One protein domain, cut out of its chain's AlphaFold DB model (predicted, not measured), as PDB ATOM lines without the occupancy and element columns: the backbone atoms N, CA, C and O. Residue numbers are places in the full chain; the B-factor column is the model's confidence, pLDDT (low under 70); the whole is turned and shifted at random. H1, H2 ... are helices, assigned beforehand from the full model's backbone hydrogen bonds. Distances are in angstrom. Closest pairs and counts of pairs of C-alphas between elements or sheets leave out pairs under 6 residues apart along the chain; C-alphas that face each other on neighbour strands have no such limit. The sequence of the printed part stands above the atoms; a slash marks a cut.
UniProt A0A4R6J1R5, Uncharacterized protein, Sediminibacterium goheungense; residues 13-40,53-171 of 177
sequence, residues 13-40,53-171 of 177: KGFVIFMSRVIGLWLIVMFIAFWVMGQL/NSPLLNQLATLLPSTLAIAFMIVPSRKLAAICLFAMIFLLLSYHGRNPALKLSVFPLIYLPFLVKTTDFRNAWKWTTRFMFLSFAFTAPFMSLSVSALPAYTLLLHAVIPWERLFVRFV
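This is residues 13 to 40 and 53 to 171 of the 177 residues of an uncharacterized protein of Sediminibacterium goheungense (UniProt A0A4R6J1R5). Six helices run lengthwise in two facing layers, the longest helix H6 beside H5 and H3 in one, and H7, H1 and H2 side by side in the other. Together they make a flattened ring, H6, H7, H1, H2, H3, H5, each running opposite ways to the next, with short H4 near one end and H8 across the other end of H1. The printed part has 147 residues with eight named helices, H1 to H8 in chain order, and no named strand; its class is all helix. It is compact, with a radius of gyration of the C-alphas of 15.1 A and spans of 44 by 35 by 24 A.

H6, residues 118 to 142, is 36.4 A long, from C-alpha 118 at (-21.188, 3.006, 40.738) to C-alpha 142 at (-32.731, 21.159, 11.416), with a kink of 28 degrees near residue 125. H1, residues 13 to 36, is 34.8 A long and begins at (-14.986, 1.731, 40.598). H2, residues 55 to 74, measures 29.6 A, H3, residues 78 to 94, 24.3 A, and H7, residues 147 to 159, 20.8 A. The shorter ones are H4, residues 100 to 103, H5, residues 107 to 115, and H8, residues 163 to 171.

H6 with residues 121 to 132 touches H5 in a hairpin, at a shallow tilt of 16 degrees; C-alphas 113 and 124 are closest, 4.9 A. H6 and H7, also a hairpin, touch at a steep tilt of 41 degrees, closest at C-alphas 129 and 159, 4.7 A. H1, the hub, touches four helices, and H1, H6 and H7 form a bundle, a group of helices set together. H1 and H6 only just touch, only at their ends, with 3 pairs of C-alphas within 8 A; C-alphas 13 and 118 are closest, 6.3 A. H1 touches H7 opposite ways at 11 degrees, a shallow tilt, with C-alphas 30 and 151 closest, 5.1 A. H1 touches H2 at Arg 21 and Met 73, their closest C-alphas, 4.4 A. The hairpin H2 and H3 is closest at C-alphas 61 and 91, 4.9 A, and H3 touches H5 at C-alphas 78 and 115, 4.9 A. H4 touches H7, with C-alphas 102 and 149 closest, 5.9 A. H8 only just touches H1, with C-alphas 15 and 167 closest, 6.8 A. Every O i to N i+4 pair is within hydrogen-bond range in H1, H3 and H8; H2 has 14 of 16, H6 17 of 21, H5 0 of 5 beside 5 of 6 O i to N i+3 pairs, H7 2 of 9 beside 9 of 10, and H4 is too short for such a pair.

The C-alphas farthest apart are those of Asn 53 and Arg 169, 47.6 A. Residues 41 to 52 are cut out, and C-alphas 40 and 53 are 13.9 A apart across the cut. The links printed whole are tight. The mean pLDDT of the printed part is 89.4; residues 104 and 144 are under 70.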
ATOM      1  N   LYS A  13     -15.725   0.554  40.121       86.81
ATOM      2  CA  LYS A  13     -14.986   1.731  40.598       86.81
ATOM      3  C   LYS A  13     -13.826   2.097  39.669       86.81
ATOM      4  O   LYS A  13     -13.701   3.269  39.320       86.81
ATOM      5  N   GLY A  14     -13.011   1.122  39.254       89.44
ATOM      6  CA  GLY A  14     -11.905   1.351  38.321       89.44
ATOM      7  C   GLY A  14     -12.402   1.870  36.973       89.44
ATOM      8  O   GLY A  14     -11.878   2.857  36.459       89.44
ATOM      9  N   PHE A  15     -13.493   1.292  36.463       90.88
ATOM     10  CA  PHE A  15     -14.109   1.747  35.217       90.88
ATOM     11  C   PHE A  15     -14.634   3.189  35.307       90.88
ATOM     12  O   PHE A  15     -14.409   3.980  34.392       90.88
ATOM     13  N   VAL A  16     -15.278   3.569  36.417       92.06
ATOM     14  CA  VAL A  16     -15.733   4.955  36.639       92.06
ATOM     15  C   VAL A  16     -14.562   5.940  36.639       92.06
ATOM     16  O   VAL A  16     -14.659   6.986  36.000       92.06
ATOM     17  N   ILE A  17     -13.457   5.604  37.311       92.50
ATOM     18  CA  ILE A  17     -12.253   6.451  37.361       92.50
ATOM     19  C   ILE A  17     -11.601   6.566  35.980       92.50
ATOM     20  O   ILE A  17     -11.166   7.643  35.574       92.50
ATOM     21  N   PHE A  18     -11.537   5.468  35.230       93.19
ATOM     22  CA  PHE A  18     -11.046   5.490  33.857       93.19
ATOM     23  C   PHE A  18     -11.896   6.419  32.982       93.19
ATOM     24  O   PHE A  18     -11.368   7.321  32.330       93.19
ATOM     25  N   MET A  19     -13.219   6.254  33.019       94.19
ATOM     26  CA  MET A  19     -14.135   7.054  32.211       94.19
ATOM     27  C   MET A  19     -14.112   8.537  32.587       94.19
ATOM     28  O   MET A  19     -14.144   9.386  31.696       94.19
ATOM     29  N   SER A  20     -14.010   8.878  33.874       94.12
ATOM     30  CA  SER A  20     -13.909  10.279  34.289       94.12
ATOM     31  C   SER A  20     -12.634  10.943  33.783       94.12
ATOM     32  O   SER A  20     -12.673  12.107  33.391       94.12
ATOM     33  N   ARG A  21     -11.513  10.208  33.751       94.25
ATOM     34  CA  ARG A  21     -10.241  10.713  33.224       94.25
ATOM     35  C   ARG A  21     -10.323  10.980  31.731       94.25
ATOM     36  O   ARG A  21      -9.933  12.054  31.285       94.25
ATOM     37  N   VAL A  22     -10.878  10.027  30.983       93.88
ATOM     38  CA  VAL A  22     -11.104  10.166  29.540       93.88
ATOM     39  C   VAL A  22     -11.961  11.396  29.246       93.88
ATOM     40  O   VAL A  22     -11.576  12.219  28.424       93.88
ATOM     41  N   ILE A  23     -13.094  11.555  29.933       93.25
ATOM     42  CA  ILE A  23     -14.016  12.677  29.696       93.25
ATOM     43  C   ILE A  23     -13.407  14.002  30.136       93.25
ATOM     44  O   ILE A  23     -13.507  14.981  29.407       93.25
ATOM     45  N   GLY A  24     -12.767  14.043  31.308       93.94
ATOM     46  CA  GLY A  24     -12.089  15.240  31.795       93.94
ATOM     47  C   GLY A  24     -11.038  15.724  30.798       93.94
ATOM     48  O   GLY A  24     -11.071  16.884  30.395       93.94
ATOM     49  N   LEU A  25     -10.180  14.816  30.320       94.25
ATOM     50  CA  LEU A  25      -9.179  15.122  29.297       94.25
ATOM     51  C   LEU A  25      -9.821  15.596  27.988       94.25
ATOM     52  O   LEU A  25      -9.389  16.595  27.417       94.25
ATOM     53  N   TRP A  26     -10.873  14.918  27.531       93.94
ATOM     54  CA  TRP A  26     -11.577  15.281  26.301       93.94
ATOM     55  C   TRP A  26     -12.184  16.683  26.379       93.94
ATOM     56  O   TRP A  26     -12.044  17.479  25.452       93.94
ATOM     57  N   LEU A  27     -12.821  17.014  27.502       93.56
ATOM     58  CA  LEU A  27     -13.398  18.335  27.734       93.56
ATOM     59  C   LEU A  27     -12.320  19.418  27.797       93.56
ATOM     60  O   LEU A  27     -12.529  20.500  27.258       93.56
ATOM     61  N   ILE A  28     -11.157  19.135  28.389       93.56
ATOM     62  CA  ILE A  28     -10.015  20.060  28.374       93.56
ATOM     63  C   ILE A  28      -9.553  20.318  26.936       93.56
ATOM     64  O   ILE A  28      -9.408  21.474  26.544       93.56
ATOM     65  N   VAL A  29      -9.386  19.266  26.126       94.00
ATOM     66  CA  VAL A  29      -9.026  19.402  24.703       94.00
ATOM     67  C   VAL A  29     -10.082  20.210  23.946       94.00
ATOM     68  O   VAL A  29      -9.734  21.097  23.168       94.00
ATOM     69  N   MET A  30     -11.367  19.970  24.216       93.12
ATOM     70  CA  MET A  30     -12.466  20.750  23.647       93.12
ATOM     71  C   MET A  30     -12.372  22.237  24.028       93.12
ATOM     72  O   MET A  30     -12.517  23.093  23.158       93.12
ATOM     73  N   PHE A  31     -12.097  22.563  25.296       93.69
ATOM     74  CA  PHE A  31     -11.914  23.953  25.734       93.69
ATOM     75  C   PHE A  31     -10.712  24.621  25.074       93.69
ATOM     76  O   PHE A  31     -10.825  25.772  24.656       93.69
ATOM     77  N   ILE A  32      -9.590  23.910  24.942       94.06
ATOM     78  CA  ILE A  32      -8.406  24.413  24.232       94.06
ATOM     79  C   ILE A  32      -8.756  24.691  22.767       94.06
ATOM     80  O   ILE A  32      -8.427  25.758  22.254       94.06
ATOM     81  N   ALA A  33      -9.474  23.782  22.103       94.50
ATOM     82  CA  ALA A  33      -9.910  23.989  20.727       94.50
ATOM     83  C   ALA A  33     -10.826  25.218  20.603       94.50
ATOM     84  O   ALA A  33     -10.597  26.063  19.741       94.50
ATOM     85  N   PHE A  34     -11.806  25.383  21.497       94.12
ATOM     86  CA  PHE A  34     -12.646  26.584  21.502       94.12
ATOM     87  C   PHE A  34     -11.861  27.863  21.777       94.12
ATOM     88  O   PHE A  34     -12.147  28.881  21.150       94.12
ATOM     89  N   TRP A  35     -10.867  27.817  22.663       94.00
ATOM     90  CA  TRP A  35     -10.002  28.959  22.940       94.00
ATOM     91  C   TRP A  35      -9.235  29.408  21.694       94.00
ATOM     92  O   TRP A  35      -9.279  30.587  21.338       94.00
ATOM     93  N   VAL A  36      -8.594  28.456  21.005       94.38
ATOM     94  CA  VAL A  36      -7.833  28.695  19.767       94.38
ATOM     95  C   VAL A  36      -8.741  29.204  18.648       94.38
ATOM     96  O   VAL A  36      -8.352  30.081  17.883       94.38
ATOM     97  N   MET A  37      -9.972  28.699  18.569       93.44
ATOM     98  CA  MET A  37     -10.955  29.122  17.568       93.44
ATOM     99  C   MET A  37     -11.646  30.457  17.897       93.44
ATOM    100  O   MET A  37     -12.507  30.896  17.131       93.44
ATOM    101  N   GLY A  38     -11.338  31.084  19.039       92.31
ATOM    102  CA  GLY A  38     -12.008  32.311  19.473       92.31
ATOM    103  C   GLY A  38     -13.492  32.111  19.799       92.31
ATOM    104  O   GLY A  38     -14.289  33.032  19.641       92.31
ATOM    105  N   GLN A  39     -13.885  30.895  20.184       92.56
ATOM    106  CA  GLN A  39     -15.281  30.500  20.386       92.56
ATOM    107  C   GLN A  39     -15.699  30.461  21.854       92.56
ATOM    108  O   GLN A  39     -16.802  30.011  22.136       92.56
ATOM    109  N   LEU A  40     -14.875  30.916  22.802       92.38
ATOM    110  CA  LEU A  40     -15.288  30.977  24.207       92.38
ATOM    111  C   LEU A  40     -16.221  32.173  24.462       92.38
ATOM    112  O   LEU A  40     -16.099  33.202  23.799       92.38
ATOM    113  N   ASN A  53     -24.813  39.266  29.981       84.38
ATOM    114  CA  ASN A  53     -24.104  40.417  29.400       84.38
ATOM    115  C   ASN A  53     -22.922  40.893  30.250       84.38
ATOM    116  O   ASN A  53     -22.066  41.619  29.759       84.38
ATOM    117  N   SER A  54     -22.838  40.449  31.507       87.69
ATOM    118  CA  SER A  54     -21.742  40.824  32.400       87.69
ATOM    119  C   SER A  54     -20.406  40.240  31.913       87.69
ATOM    120  O   SER A  54     -20.302  39.015  31.774       87.69
ATOM    121  N   PRO A  55     -19.363  41.071  31.707       86.38
ATOM    122  CA  PRO A  55     -18.028  40.603  31.331       86.38
ATOM    123  C   PRO A  55     -17.454  39.588  32.324       86.38
ATOM    124  O   PRO A  55     -16.912  38.562  31.916       86.38
ATOM    125  N   LEU A  56     -17.650  39.829  33.625       90.06
ATOM    126  CA  LEU A  56     -17.200  38.934  34.691       90.06
ATOM    127  C   LEU A  56     -17.871  37.559  34.589       90.06
ATOM    128  O   LEU A  56     -17.200  36.533  34.662       90.06
ATOM    129  N   LEU A  57     -19.191  37.521  34.379       91.19
ATOM    130  CA  LEU A  57     -19.919  36.256  34.254       91.19
ATOM    131  C   LEU A  57     -19.500  35.473  33.005       91.19
ATOM    132  O   LEU A  57     -19.427  34.250  33.069       91.19
ATOM    133  N   ASN A  58     -19.166  36.145  31.900       87.38
ATOM    134  CA  ASN A  58     -18.656  35.477  30.696       87.38
ATOM    135  C   ASN A  58     -17.262  34.864  30.910       87.38
ATOM    136  O   ASN A  58     -16.979  33.767  30.418       87.38
ATOM    137  N   GLN A  59     -16.396  35.543  31.667       89.44
ATOM    138  CA  GLN A  59     -15.099  34.990  32.065       89.44
ATOM    139  C   GLN A  59     -15.277  33.785  32.993       89.44
ATOM    140  O   GLN A  59     -14.691  32.729  32.752       89.44
ATOM    141  N   LEU A  60     -16.154  33.889  33.996       92.50
ATOM    142  CA  LEU A  60     -16.472  32.776  34.895       92.50
ATOM    143  C   LEU A  60     -17.091  31.588  34.152       92.50
ATOM    144  O   LEU A  60     -16.714  30.450  34.420       92.50
ATOM    145  N   ALA A  61     -17.970  31.837  33.179       89.62
ATOM    146  CA  ALA A  61     -18.566  30.801  32.334       89.62
ATOM    147  C   ALA A  61     -17.518  30.035  31.520       89.62
ATOM    148  O   ALA A  61     -17.763  28.904  31.119       89.62
ATOM    149  N   THR A  62     -16.344  30.627  31.309       87.88
ATOM    150  CA  THR A  62     -15.215  29.982  30.641       87.88
ATOM    151  C   THR A  62     -14.323  29.231  31.633       87.88
ATOM    152  O   THR A  62     -14.007  28.064  31.422       87.88
ATOM    153  N   LEU A  63     -13.914  29.902  32.713       90.19
ATOM    154  CA  LEU A  63     -12.901  29.401  33.647       90.19
ATOM    155  C   LEU A  63     -13.430  28.314  34.584       90.19
ATOM    156  O   LEU A  63     -12.702  27.372  34.906       90.19
ATOM    157  N   LEU A  64     -14.679  28.434  35.046       92.19
ATOM    158  CA  LEU A  64     -15.258  27.465  35.978       92.19
ATOM    159  C   LEU A  64     -15.339  26.068  35.348       92.19
ATOM    160  O   LEU A  64     -14.781  25.139  35.934       92.19
ATOM    161  N   PRO A  65     -15.953  25.872  34.164       91.44
ATOM    162  CA  PRO A  65     -16.069  24.540  33.579       91.44
ATOM    163  C   PRO A  65     -14.722  23.900  33.236       91.44
ATOM    164  O   PRO A  65     -14.554  22.702  33.458       91.44
ATOM    165  N   SER A  66     -13.751  24.673  32.733       91.75
ATOM    166  CA  SER A  66     -12.428  24.144  32.378       91.75
ATOM    167  C   SER A  66     -11.645  23.698  33.615       91.75
ATOM    168  O   SER A  66     -11.071  22.608  33.633       91.75
ATOM    169  N   THR A  67     -11.674  24.497  34.685       93.06
ATOM    170  CA  THR A  67     -11.005  24.170  35.955       93.06
ATOM    171  C   THR A  67     -11.665  22.969  36.629       93.06
ATOM    172  O   THR A  67     -10.989  22.065  37.123       93.06
ATOM    173  N   LEU A  68     -12.997  22.919  36.608       94.75
ATOM    174  CA  LEU A  68     -13.758  21.801  37.156       94.75
ATOM    175  C   LEU A  68     -13.538  20.506  36.366       94.75
ATOM    176  O   LEU A  68     -13.475  19.445  36.982       94.75
ATOM    177  N   ALA A  69     -13.351  20.569  35.044       92.44
ATOM    178  CA  ALA A  69     -12.996  19.397  34.242       92.44
ATOM    179  C   ALA A  69     -11.647  18.791  34.673       92.44
ATOM    180  O   ALA A  69     -11.544  17.569  34.796       92.44
ATOM    181  N   ILE A  70     -10.648  19.628  34.990       93.62
ATOM    182  CA  ILE A  70      -9.358  19.180  35.546       93.62
ATOM    183  C   ILE A  70      -9.560  18.543  36.924       93.62
ATOM    184  O   ILE A  70      -9.101  17.427  37.163       93.62
ATOM    185  N   ALA A  71     -10.285  19.212  37.825       93.50
ATOM    186  CA  ALA A  71     -10.563  18.667  39.153       93.50
ATOM    187  C   ALA A  71     -11.289  17.309  39.069       93.50
ATOM    188  O   ALA A  71     -10.961  16.372  39.798       93.50
ATOM    189  N   PHE A  72     -12.241  17.184  38.142       94.00
ATOM    190  CA  PHE A  72     -13.019  15.971  37.916       94.00
ATOM    191  C   PHE A  72     -12.189  14.817  37.351       94.00
ATOM    192  O   PHE A  72     -12.406  13.661  37.718       94.00
ATOM    193  N   MET A  73     -11.208  15.130  36.505       93.31
ATOM    194  CA  MET A  73     -10.240  14.162  35.993       93.31
ATOM    195  C   MET A  73      -9.424  13.521  37.131       93.31
ATOM    196  O   MET A  73      -9.143  12.323  37.085       93.31
ATOM    197  N   ILE A  74      -9.066  14.307  38.154       91.00
ATOM    198  CA  ILE A  74      -8.249  13.862  39.295       91.00
ATOM    199  C   ILE A  74      -9.106  13.112  40.324       91.00
ATOM    200  O   ILE A  74      -8.754  12.001  40.722       91.00
ATOM    201  N   VAL A  75     -10.228  13.703  40.749       90.81
ATOM    202  CA  VAL A  75     -11.077  13.172  41.828       90.81
ATOM    203  C   VAL A  75     -12.527  13.041  41.353       90.81
ATOM    204  O   VAL A  75     -13.363  13.908  41.626       90.81
ATOM    205  N   PRO A  76     -12.878  11.944  40.665       89.81
ATOM    206  CA  PRO A  76     -14.248  11.734  40.226       89.81
ATOM    207  C   PRO A  76     -15.157  11.438  41.417       89.81
ATOM    208  O   PRO A  76     -15.101  10.376  42.035       89.81
ATOM    209  N   SER A  77     -16.037  12.384  41.733       93.38
ATOM    210  CA  SER A  77     -17.063  12.218  42.761       93.38
ATOM    211  C   SER A  77     -18.424  12.663  42.243       93.38
ATOM    212  O   SER A  77     -18.511  13.522  41.366       93.38
ATOM    213  N   ARG A  78     -19.505  12.121  42.817       94.00
ATOM    214  CA  ARG A  78     -20.876  12.495  42.422       94.00
ATOM    215  C   ARG A  78     -21.161  13.979  42.650       94.00
ATOM    216  O   ARG A  78     -21.785  14.624  41.818       94.00
ATOM    217  N   LYS A  79     -20.673  14.526  43.771       94.94
ATOM    218  CA  LYS A  79     -20.816  15.952  44.103       94.94
ATOM    219  C   LYS A  79     -20.100  16.815  43.068       94.94
ATOM    220  O   LYS A  79     -20.686  17.760  42.555       94.94
ATOM    221  N   LEU A  80     -18.865  16.453  42.720       95.19
ATOM    222  CA  LEU A  80     -18.106  17.187  41.715       95.19
ATOM    223  C   LEU A  80     -18.731  17.060  40.323       95.19
ATOM    224  O   LEU A  80     -18.821  18.062  39.628       95.19
ATOM    225  N   ALA A  81     -19.231  15.882  39.940       95.50
ATOM    226  CA  ALA A  81     -19.973  15.697  38.694       95.50
ATOM    227  C   ALA A  81     -21.218  16.594  38.623       95.50
ATOM    228  O   ALA A  81     -21.472  17.193  37.583       95.50
ATOM    229  N   ALA A  82     -21.961  16.738  39.727       96.19
ATOM    230  CA  ALA A  82     -23.107  17.643  39.790       96.19
ATOM    231  C   ALA A  82     -22.676  19.106  39.601       96.19
ATOM    232  O   ALA A  82     -23.268  19.822  38.799       96.19
ATOM    233  N   ILE A  83     -21.607  19.536  40.278       96.19
ATOM    234  CA  ILE A  83     -21.054  20.890  40.122       96.19
ATOM    235  C   ILE A  83     -20.582  21.121  38.676       96.19
ATOM    236  O   ILE A  83     -20.888  22.159  38.094       96.19
ATOM    237  N   CYS A  84     -19.900  20.145  38.068       95.50
ATOM    238  CA  CYS A  84     -19.480  20.215  36.668       95.50
ATOM    239  C   CYS A  84     -20.679  20.318  35.720       95.50
ATOM    240  O   CYS A  84     -20.655  21.133  34.803       95.50
ATOM    241  N   LEU A  85     -21.738  19.540  35.956       95.31
ATOM    242  CA  LEU A  85     -22.974  19.604  35.177       95.31
ATOM    243  C   LEU A  85     -23.577  21.013  35.224       95.31
ATOM    244  O   LEU A  85     -23.856  21.587  34.173       95.31
ATOM    245  N   PHE A  86     -23.724  21.597  36.416       95.12
ATOM    246  CA  PHE A  86     -24.242  22.961  36.558       95.12
ATOM    247  C   PHE A  86     -23.332  24.001  35.898       95.12
ATOM    248  O   PHE A  86     -23.833  24.894  35.215       95.12
ATOM    249  N   ALA A  87     -22.011  23.869  36.030       94.81
ATOM    250  CA  ALA A  87     -21.059  24.763  35.375       94.81
ATOM    251  C   ALA A  87     -21.138  24.667  33.841       94.81
ATOM    252  O   ALA A  87     -21.112  25.685  33.154       94.81
ATOM    253  N   MET A  88     -21.300  23.463  33.290       93.56
ATOM    254  CA  MET A  88     -21.476  23.260  31.851       93.56
ATOM    255  C   MET A  88     -22.820  23.790  31.345       93.56
ATOM    256  O   MET A  88     -22.883  24.349  30.255       93.56
ATOM    257  N   ILE A  89     -23.890  23.676  32.134       92.81
ATOM    258  CA  ILE A  89     -25.169  24.327  31.817       92.81
ATOM    259  C   ILE A  89     -24.988  25.847  31.817       92.81
ATOM    260  O   ILE A  89     -25.412  26.507  30.873       92.81
ATOM    261  N   PHE A  90     -24.307  26.409  32.818       93.00
ATOM    262  CA  PHE A  90     -23.999  27.839  32.868       93.00
ATOM    263  C   PHE A  90     -23.193  28.305  31.641       93.00
ATOM    264  O   PHE A  90     -23.513  29.338  31.051       93.00
ATOM    265  N   LEU A  91     -22.231  27.499  31.180       92.75
ATOM    266  CA  LEU A  91     -21.530  27.718  29.913       92.75
ATOM    267  C   LEU A  91     -22.492  27.740  28.716       92.75
ATOM    268  O   LEU A  91     -22.441  28.679  27.925       92.75
ATOM    269  N   LEU A  92     -23.403  26.771  28.585       90.75
ATOM    270  CA  LEU A  92     -24.397  26.782  27.500       90.75
ATOM    271  C   LEU A  92     -25.280  28.030  27.525       90.75
ATOM    272  O   LEU A  92     -25.532  28.637  26.483       90.75
ATOM    273  N   LEU A  93     -25.726  28.435  28.715       90.69
ATOM    274  CA  LEU A  93     -26.529  29.642  28.895       90.69
ATOM    275  C   LEU A  93     -25.767  30.893  28.454       90.69
ATOM    276  O   LEU A  93     -26.359  31.790  27.852       90.69
ATOM    277  N   SER A  94     -24.451  30.935  28.674       91.06
ATOM    278  CA  SER A  94     -23.612  32.039  28.207       91.06
ATOM    279  C   SER A  94     -23.529  32.132  26.678       91.06
ATOM    280  O   SER A  94     -23.364  33.229  26.155       91.06
ATOM    281  N   TYR A  95     -23.745  31.042  25.932       90.75
ATOM    282  CA  TYR A  95     -23.820  31.093  24.465       90.75
ATOM    283  C   TYR A  95     -25.144  31.649  23.926       90.75
ATOM    284  O   TYR A  95     -25.249  31.931  22.725       90.75
ATOM    285  N   HIS A  96     -26.155  31.854  24.780       89.69
ATOM    286  CA  HIS A  96     -27.413  32.462  24.362       89.69
ATOM    287  C   HIS A  96     -27.182  33.880  23.826       89.69
ATOM    288  O   HIS A  96     -26.596  34.720  24.503       89.69
ATOM    289  N   GLY A  97     -27.666  34.152  22.610       83.31
ATOM    290  CA  GLY A  97     -27.479  35.446  21.952       83.31
ATOM    291  C   GLY A  97     -26.049  35.691  21.456       83.31
ATOM    292  O   GLY A  97     -25.712  36.839  21.176       83.31
ATOM    293  N   ARG A  98     -25.216  34.642  21.360       87.81
ATOM    294  CA  ARG A  98     -23.847  34.694  20.819       87.81
ATOM    295  C   ARG A  98     -23.651  33.690  19.689       87.81
ATOM    296  O   ARG A  98     -23.516  34.081  18.537       87.81
ATOM    297  N   ASN A  99     -23.677  32.394  20.013       86.12
ATOM    298  CA  ASN A  99     -23.463  31.317  19.048       86.12
ATOM    299  C   ASN A  99     -24.575  30.256  19.179       86.12
ATOM    300  O   ASN A  99     -24.569  29.473  20.135       86.12
ATOM    301  N   PRO A 100     -25.539  30.205  18.239       79.75
ATOM    302  CA  PRO A 100     -26.674  29.289  18.332       79.75
ATOM    303  C   PRO A 100     -26.268  27.815  18.204       79.75
ATOM    304  O   PRO A 100     -26.916  26.965  18.815       79.75
ATOM    305  N   ALA A 101     -25.182  27.505  17.487       81.06
ATOM    306  CA  ALA A 101     -24.709  26.132  17.320       81.06
ATOM    307  C   ALA A 101     -24.187  25.535  18.639       81.06
ATOM    308  O   ALA A 101     -24.376  24.351  18.904       81.06
ATOM    309  N   LEU A 102     -23.572  26.364  19.491       81.94
ATOM    310  CA  LEU A 102     -23.070  25.958  20.809       81.94
ATOM    311  C   LEU A 102     -24.146  26.008  21.900       81.94
ATOM    312  O   LEU A 102     -24.017  25.338  22.915       81.94
ATOM    313  N   LYS A 103     -25.234  26.759  21.694       74.62
ATOM    314  CA  LYS A 103     -26.365  26.826  22.631       74.62
ATOM    315  C   LYS A 103     -27.146  25.506  22.709       74.62
ATOM    316  O   LYS A 103     -27.609  25.136  23.783       74.62
ATOM    317  N   LEU A 104     -27.341  24.827  21.577       65.06
ATOM    318  CA  LEU A 104     -28.225  23.654  21.463       65.06
ATOM    319  C   LEU A 104     -27.543  22.319  21.784       65.06
ATOM    320  O   LEU A 104     -28.133  21.252  21.612       65.06
ATOM    321  N   SER A 105     -26.296  22.343  22.238       75.12
ATOM    322  CA  SER A 105     -25.550  21.116  22.465       75.12
ATOM    323  C   SER A 105     -25.959  20.422  23.764       75.12
ATOM    324  O   SER A 105     -25.954  21.016  24.837       75.12
ATOM    325  N   VAL A 106     -26.219  19.120  23.680       81.06
ATOM    326  CA  VAL A 106     -26.575  18.254  24.817       81.06
ATOM    327  C   VAL A 106     -25.358  17.733  25.593       81.06
ATOM    328  O   VAL A 106     -25.488  16.852  26.439       81.06
ATOM    329  N   PHE A 107     -24.160  18.266  25.336       82.75
ATOM    330  CA  PHE A 107     -22.932  17.730  25.920       82.75
ATOM    331  C   PHE A 107     -22.841  17.776  27.455       82.75
ATOM    332  O   PHE A 107     -22.169  16.898  27.994       82.75
ATOM    333  N   PRO A 108     -23.497  18.690  28.208       89.69
ATOM    334  CA  PRO A 108     -23.445  18.629  29.670       89.69
ATOM    335  C   PRO A 108     -23.995  17.312  30.227       89.69
ATOM    336  O   PRO A 108     -23.583  16.878  31.301       89.69
ATOM    337  N   LEU A 109     -24.875  16.632  29.479       91.31
ATOM    338  CA  LEU A 109     -25.454  15.350  29.880       91.31
ATOM    339  C   LEU A 109     -24.401  14.252  30.072       91.31
ATOM    340  O   LEU A 109     -24.678  13.284  30.778       91.31
ATOM    341  N   ILE A 110     -23.183  14.425  29.541       91.75
ATOM    342  CA  ILE A 110     -22.036  13.528  29.749       91.75
ATOM    343  C   ILE A 110     -21.735  13.272  31.238       91.75
ATOM    344  O   ILE A 110     -21.180  12.229  31.584       91.75
ATOM    345  N   TYR A 111     -22.149  14.181  32.129       94.25
ATOM    346  CA  TYR A 111     -21.985  14.045  33.577       94.25
ATOM    347  C   TYR A 111     -23.081  13.223  34.271       94.25
ATOM    348  O   TYR A 111     -22.847  12.743  35.381       94.25
ATOM    349  N   LEU A 112     -24.250  13.003  33.651       94.31
ATOM    350  CA  LEU A 112     -25.367  12.273  34.274       94.31
ATOM    351  C   LEU A 112     -24.995  10.864  34.777       94.31
ATOM    352  O   LEU A 112     -25.376  10.528  35.900       94.31
ATOM    353  N   PRO A 113     -24.218  10.046  34.039       94.31
ATOM    354  CA  PRO A 113     -23.806   8.727  34.515       94.31
ATOM    355  C   PRO A 113     -23.000   8.788  35.816       94.31
ATOM    356  O   PRO A 113     -23.069   7.877  36.631       94.31
ATOM    357  N   PHE A 114     -22.278   9.879  36.069       95.00
ATOM    358  CA  PHE A 114     -21.488  10.045  37.291       95.00
ATOM    359  C   PHE A 114     -22.320  10.466  38.505       95.00
ATOM    360  O   PHE A 114     -21.794  10.501  39.617       95.00
ATOM    361  N   LEU A 115     -23.607  10.771  38.322       94.81
ATOM    362  CA  LEU A 115     -24.529  11.084  39.414       94.81
ATOM    363  C   LEU A 115     -25.165   9.827  40.019       94.81
ATOM    364  O   LEU A 115     -25.624   9.866  41.163       94.81
ATOM    365  N   VAL A 116     -25.181   8.711  39.284       92.88
ATOM    366  CA  VAL A 116     -25.785   7.457  39.750       92.88
ATOM    367  C   VAL A 116     -24.827   6.640  40.620       92.88
ATOM    368  O   VAL A 116     -23.661   6.994  40.844       92.88
ATOM    369  N   LYS A 117     -25.327   5.530  41.173       89.12
ATOM    370  CA  LYS A 117     -24.481   4.592  41.910       89.12
ATOM    371  C   LYS A 117     -23.469   3.928  40.979       89.12
ATOM    372  O   LYS A 117     -23.741   3.714  39.808       89.12
ATOM    373  N   THR A 118     -22.295   3.594  41.514       86.25
ATOM    374  CA  THR A 118     -21.188   3.006  40.738       86.25
ATOM    375  C   THR A 118     -21.610   1.708  40.042       86.25
ATOM    376  O   THR A 118     -21.234   1.492  38.899       86.25
ATOM    377  N   THR A 119     -22.453   0.904  40.695       86.69
ATOM    378  CA  THR A 119     -23.048  -0.326  40.143       86.69
ATOM    379  C   THR A 119     -23.900  -0.072  38.900       86.69
ATOM    380  O   THR A 119     -23.938  -0.891  37.989       86.69
ATOM    381  N   ASP A 120     -24.551   1.090  38.829       91.31
ATOM    382  CA  ASP A 120     -25.497   1.434  37.764       91.31
ATOM    383  C   ASP A 120     -24.826   2.250  36.646       91.31
ATOM    384  O   ASP A 120     -25.431   2.510  35.602       91.31
ATOM    385  N   PHE A 121     -23.562   2.645  36.846       92.50
ATOM    386  CA  PHE A 121     -22.832   3.558  35.970       92.50
ATOM    387  C   PHE A 121     -22.795   3.078  34.521       92.50
ATOM    388  O   PHE A 121     -23.020   3.869  33.614       92.50
ATOM    389  N   ARG A 122     -22.536   1.789  34.274       91.12
ATOM    390  CA  ARG A 122     -22.409   1.252  32.906       91.12
ATOM    391  C   ARG A 122     -23.701   1.389  32.116       91.12
ATOM    392  O   ARG A 122     -23.681   1.796  30.955       91.12
ATOM    393  N   ASN A 123     -24.822   1.061  32.753       92.19
ATOM    394  CA  ASN A 123     -26.136   1.185  32.140       92.19
ATOM    395  C   ASN A 123     -26.468   2.657  31.908       92.19
ATOM    396  O   ASN A 123     -26.850   3.018  30.795       92.19
ATOM    397  N   ALA A 124     -26.233   3.515  32.905       93.12
ATOM    398  CA  ALA A 124     -26.420   4.954  32.761       93.12
ATOM    399  C   ALA A 124     -25.549   5.533  31.631       93.12
ATOM    400  O   ALA A 124     -26.045   6.286  30.801       93.12
ATOM    401  N   TRP A 125     -24.282   5.127  31.527       93.31
ATOM    402  CA  TRP A 125     -23.357   5.551  30.477       93.31
ATOM    403  C   TRP A 125     -23.852   5.170  29.080       93.31
ATOM    404  O   TRP A 125     -23.912   6.019  28.185       93.31
ATOM    405  N   LYS A 126     -24.260   3.907  28.895       91.56
ATOM    406  CA  LYS A 126     -24.818   3.412  27.625       91.56
ATOM    407  C   LYS A 126     -26.071   4.192  27.227       91.56
ATOM    408  O   LYS A 126     -26.203   4.575  26.068       91.56
ATOM    409  N   TRP A 127     -26.974   4.458  28.169       91.62
ATOM    410  CA  TRP A 127     -28.194   5.219  27.894       91.62
ATOM    411  C   TRP A 127     -27.921   6.691  27.592       91.62
ATOM    412  O   TRP A 127     -28.415   7.193  26.586       91.62
ATOM    413  N   THR A 128     -27.094   7.365  28.389       92.50
ATOM    414  CA  THR A 128     -26.753   8.779  28.186       92.50
ATOM    415  C   THR A 128     -26.070   9.008  26.843       92.50
ATOM    416  O   THR A 128     -26.440   9.924  26.115       92.50
ATOM    417  N   THR A 129     -25.095   8.172  26.476       89.38
ATOM    418  CA  THR A 129     -24.391   8.304  25.190       89.38
ATOM    419  C   THR A 129     -25.307   8.049  23.996       89.38
ATOM    420  O   THR A 129     -25.284   8.826  23.041       89.38
ATOM    421  N   ARG A 130     -26.187   7.042  24.072       88.81
ATOM    422  CA  ARG A 130     -27.230   6.809  23.057       88.81
ATOM    423  C   ARG A 130     -28.212   7.967  22.960       88.81
ATOM    424  O   ARG A 130     -28.551   8.366  21.854       88.81
ATOM    425  N   PHE A 131     -28.645   8.510  24.095       90.62
ATOM    426  CA  PHE A 131     -29.544   9.656  24.128       90.62
ATOM    427  C   PHE A 131     -28.898  10.877  23.474       90.62
ATOM    428  O   PHE A 131     -29.488  11.439  22.563       90.62
ATOM    429  N   MET A 132     -27.662  11.230  23.848       89.06
ATOM    430  CA  MET A 132     -26.945  12.350  23.224       89.06
ATOM    431  C   MET A 132     -26.789  12.163  21.711       89.06
ATOM    432  O   MET A 132     -27.009  13.107  20.953       89.06
ATOM    433  N   PHE A 133     -26.456  10.948  21.267       87.62
ATOM    434  CA  PHE A 133     -26.346  10.630  19.844       87.62
ATOM    435  C   PHE A 133     -27.689  10.747  19.115       87.62
ATOM    436  O   PHE A 133     -27.756  11.380  18.067       87.62
ATOM    437  N   LEU A 134     -28.767  10.191  19.677       88.69
ATOM    438  CA  LEU A 134     -30.111  10.286  19.105       88.69
ATOM    439  C   LEU A 134     -30.591  11.738  19.062       88.69
ATOM    440  O   LEU A 134     -31.054  12.184  18.017       88.69
ATOM    441  N   SER A 135     -30.435  12.499  20.149       86.06
ATOM    442  CA  SER A 135     -30.772  13.925  20.183       86.06
ATOM    443  C   SER A 135     -30.029  14.698  19.097       86.06
ATOM    444  O   SER A 135     -30.635  15.527  18.419       86.06
ATOM    445  N   PHE A 136     -28.744  14.407  18.882       83.06
ATOM    446  CA  PHE A 136     -27.993  14.997  17.780       83.06
ATOM    447  C   PHE A 136     -28.530  14.551  16.413       83.06
ATOM    448  O   PHE A 136     -28.796  15.398  15.572       83.06
ATOM    449  N   ALA A 137     -28.760  13.256  16.194       85.00
ATOM    450  CA  ALA A 137     -29.268  12.738  14.923       85.00
ATOM    451  C   ALA A 137     -30.644  13.319  14.549       85.00
ATOM    452  O   ALA A 137     -30.876  13.636  13.386       85.00
ATOM    453  N   PHE A 138     -31.533  13.516  15.528       85.56
ATOM    454  CA  PHE A 138     -32.839  14.149  15.316       85.56
ATOM    455  C   PHE A 138     -32.741  15.646  15.030       85.56
ATOM    456  O   PHE A 138     -33.588  16.184  14.325       85.56
ATOM    457  N   THR A 139     -31.739  16.328  15.581       79.62
ATOM    458  CA  THR A 139     -31.592  17.779  15.426       79.62
ATOM    459  C   THR A 139     -30.697  18.175  14.255       79.62
ATOM    460  O   THR A 139     -30.862  19.271  13.726       79.62
ATOM    461  N   ALA A 140     -29.808  17.291  13.797       78.25
ATOM    462  CA  ALA A 140     -28.890  17.529  12.686       78.25
ATOM    463  C   ALA A 140     -29.578  17.979  11.377       78.25
ATOM    464  O   ALA A 140     -29.054  18.897  10.754       78.25
ATOM    465  N   PRO A 141     -30.751  17.447  10.965       80.75
ATOM    466  CA  PRO A 141     -31.450  17.925   9.766       80.75
ATOM    467  C   PRO A 141     -31.969  19.362   9.884       80.75
ATOM    468  O   PRO A 141     -32.209  20.019   8.875       80.75
ATOM    469  N   PHE A 142     -32.158  19.845  11.114       77.19
ATOM    470  CA  PHE A 142     -32.731  21.159  11.416       77.19
ATOM    471  C   PHE A 142     -31.684  22.159  11.919       77.19
ATOM    472  O   PHE A 142     -32.018  23.309  12.203       77.19
ATOM    473  N   MET A 143     -30.426  21.733  12.051       72.25
ATOM    474  CA  MET A 143     -29.319  22.576  12.481       72.25
ATOM    475  C   MET A 143     -28.308  22.747  11.354       72.25
ATOM    476  O   MET A 143     -27.787  21.779  10.806       72.25
ATOM    477  N   SER A 144     -27.949  23.996  11.072       69.56
ATOM    478  CA  SER A 144     -26.771  24.299  10.267       69.56
ATOM    479  C   SER A 144     -25.532  23.855  11.044       69.56
ATOM    480  O   SER A 144     -25.150  24.496  12.027       69.56
ATOM    481  N   LEU A 145     -24.924  22.739  10.634       75.56
ATOM    482  CA  LEU A 145     -23.663  22.280  11.213       75.56
ATOM    483  C   LEU A 145     -22.632  23.402  11.092       75.56
ATOM    484  O   LEU A 145     -22.355  23.892   9.999       75.56
ATOM    485  N   SER A 146     -22.081  23.818  12.228       82.88
ATOM    486  CA  SER A 146     -21.111  24.904  12.271       82.88
ATOM    487  C   SER A 146     -19.720  24.361  12.545       82.88
ATOM    488  O   SER A 146     -19.518  23.589  13.485       82.88
ATOM    489  N   VAL A 147     -18.740  24.859  11.789       84.62
ATOM    490  CA  VAL A 147     -17.315  24.641  12.067       84.62
ATOM    491  C   VAL A 147     -16.993  25.053  13.505       84.62
ATOM    492  O   VAL A 147     -16.267  24.343  14.194       84.62
ATOM    493  N   SER A 148     -17.618  26.125  14.007       85.38
ATOM    494  CA  SER A 148     -17.416  26.617  15.375       85.38
ATOM    495  C   SER A 148     -17.804  25.620  16.468       85.38
ATOM    496  O   SER A 148     -17.373  25.785  17.601       85.38
ATOM    497  N   ALA A 149     -18.644  24.627  16.164       85.31
ATOM    498  CA  ALA A 149     -19.143  23.640  17.119       85.31
ATOM    499  C   ALA A 149     -18.488  22.256  16.959       85.31
ATOM    500  O   ALA A 149     -18.773  21.357  17.754       85.31
ATOM    501  N   LEU A 150     -17.563  22.099  16.001       88.25
ATOM    502  CA  LEU A 150     -16.821  20.854  15.774       88.25
ATOM    503  C   LEU A 150     -16.214  20.267  17.056       88.25
ATOM    504  O   LEU A 150     -16.438  19.077  17.292       88.25
ATOM    505  N   PRO A 151     -15.527  21.042  17.928       90.38
ATOM    506  CA  PRO A 151     -14.998  20.492  19.172       90.38
ATOM    507  C   PRO A 151     -16.073  19.842  20.053       90.38
ATOM    508  O   PRO A 151     -15.843  18.753  20.571       90.38
ATOM    509  N   ALA A 152     -17.267  20.433  20.169       87.12
ATOM    510  CA  ALA A 152     -18.369  19.839  20.933       87.12
ATOM    511  C   ALA A 152     -18.938  18.581  20.262       87.12
ATOM    512  O   ALA A 152     -19.296  17.628  20.957       87.12
ATOM    513  N   TYR A 153     -18.988  18.530  18.927       85.88
ATOM    514  CA  TYR A 153     -19.463  17.347  18.200       85.88
ATOM    515  C   TYR A 153     -18.575  16.121  18.427       85.88
ATOM    516  O   TYR A 153     -19.070  14.997  18.387       85.88
ATOM    517  N   THR A 154     -17.290  16.306  18.748       87.56
ATOM    518  CA  THR A 154     -16.397  15.179  19.065       87.56
ATOM    519  C   THR A 154     -16.857  14.369  20.283       87.56
ATOM    520  O   THR A 154     -16.598  13.170  20.339       87.56
ATOM    521  N   LEU A 155     -17.627  14.957  21.210       85.81
ATOM    522  CA  LEU A 155     -18.197  14.227  22.350       85.81
ATOM    523  C   LEU A 155     -19.237  13.179  21.927       85.81
ATOM    524  O   LEU A 155     -19.488  12.224  22.663       85.81
ATOM    525  N   LEU A 156     -19.805  13.290  20.725       84.31
ATOM    526  CA  LEU A 156     -20.706  12.273  20.175       84.31
ATOM    527  C   LEU A 156     -19.968  10.967  19.858       84.31
ATOM    528  O   LEU A 156     -20.583   9.900  19.863       84.31
ATOM    529  N   LEU A 157     -18.643  11.019  19.667       85.31
ATOM    530  CA  LEU A 157     -17.822   9.825  19.453       85.31
ATOM    531  C   LEU A 157     -17.857   8.881  20.664       85.31
ATOM    532  O   LEU A 157     -17.683   7.671  20.509       85.31
ATOM    533  N   HIS A 158     -18.180   9.380  21.863       85.19
ATOM    534  CA  HIS A 158     -18.362   8.526  23.038       85.19
ATOM    535  C   HIS A 158     -19.468   7.477  22.871       85.19
ATOM    536  O   HIS A 158     -19.396   6.444  23.536       85.19
ATOM    537  N   ALA A 159     -20.453   7.702  21.998       83.62
ATOM    538  CA  ALA A 159     -21.534   6.747  21.753       83.62
ATOM    539  C   ALA A 159     -21.112   5.539  20.909       83.62
ATOM    540  O   ALA A 159     -21.726   4.478  21.017       83.62
ATOM    541  N   VAL A 160     -20.067   5.683  20.089       85.31
ATOM    542  CA  VAL A 160     -19.615   4.627  19.168       85.31
ATOM    543  C   VAL A 160     -18.401   3.864  19.689       85.31
ATOM    544  O   VAL A 160     -18.159   2.729  19.282       85.31
ATOM    545  N   ILE A 161     -17.637   4.456  20.609       89.00
ATOM    546  CA  ILE A 161     -16.421   3.839  21.139       89.00
ATOM    547  C   ILE A 161     -16.775   2.704  22.129       89.00
ATOM    548  O   ILE A 161     -17.516   2.926  23.091       89.00
ATOM    549  N   PRO A 162     -16.221   1.482  21.963       89.12
ATOM    550  CA  PRO A 162     -16.481   0.356  22.859       89.12
ATOM    551  C   PRO A 162     -15.644   0.453  24.149       89.12
ATOM    552  O   PRO A 162     -14.717  -0.330  24.373       89.12
ATOM    553  N   TRP A 163     -15.982   1.412  25.016       91.00
ATOM    554  CA  TRP A 163     -15.223   1.765  26.227       91.00
ATOM    555  C   TRP A 163     -14.931   0.599  27.171       91.00
ATOM    556  O   TRP A 163     -13.833   0.516  27.708       91.00
ATOM    557  N   GLU A 164     -15.877  -0.325  27.353       88.62
ATOM    558  CA  GLU A 164     -15.680  -1.500  28.215       88.62
ATOM    559  C   GLU A 164     -14.531  -2.380  27.703       88.62
ATOM    560  O   GLU A 164     -13.680  -2.798  28.482       88.62
ATOM    561  N   ARG A 165     -14.451  -2.598  26.382       88.62
ATOM    562  CA  ARG A 165     -13.362  -3.374  25.765       88.62
ATOM    563  C   ARG A 165     -12.029  -2.636  25.852       88.62
ATOM    564  O   ARG A 165     -10.999  -3.273  26.051       88.62
ATOM    565  N   LEU A 166     -12.042  -1.310  25.697       90.44
ATOM    566  CA  LEU A 166     -10.838  -0.489  25.851       90.44
ATOM    567  C   LEU A 166     -10.309  -0.530  27.283       90.44
ATOM    568  O   LEU A 166      -9.107  -0.673  27.468       90.44
ATOM    569  N   PHE A 167     -11.195  -0.449  28.277       90.94
ATOM    570  CA  PHE A 167     -10.802  -0.517  29.679       90.94
ATOM    571  C   PHE A 167     -10.193  -1.874  30.034       90.94
ATOM    572  O   PHE A 167      -9.121  -1.909  30.622       90.94
ATOM    573  N   VAL A 168     -10.825  -2.978  29.622       88.19
ATOM    574  CA  VAL A 168     -10.291  -4.331  29.857       88.19
ATOM    575  C   VAL A 168      -8.883  -4.464  29.273       88.19
ATOM    576  O   VAL A 168      -7.955  -4.799  30.000       88.19
ATOM    577  N   ARG A 169      -8.692  -4.077  28.004       87.81
ATOM    578  CA  ARG A 169      -7.369  -4.104  27.355       87.81
ATOM    579  C   ARG A 169      -6.349  -3.182  28.018       87.81
ATOM    580  O   ARG A 169      -5.158  -3.477  28.005       87.81
ATOM    581  N   PHE A 170      -6.793  -2.037  28.535       87.94
ATOM    582  CA  PHE A 170      -5.932  -1.111  29.262       87.94
ATOM    583  C   PHE A 170      -5.437  -1.745  30.564       87.94
ATOM    584  O   PHE A 170      -4.234  -1.760  30.805       87.94
ATOM    585  N   VAL A 171      -6.342  -2.321  31.357       86.81
ATOM    586  CA  VAL A 171      -5.996  -2.983  32.620       86.81
ATOM    587  C   VAL A 171      -5.087  -4.186  32.370       86.81
ATOM    588  O   VAL A 171      -4.025  -4.266  32.975       86.81
TER     589      VAL A 171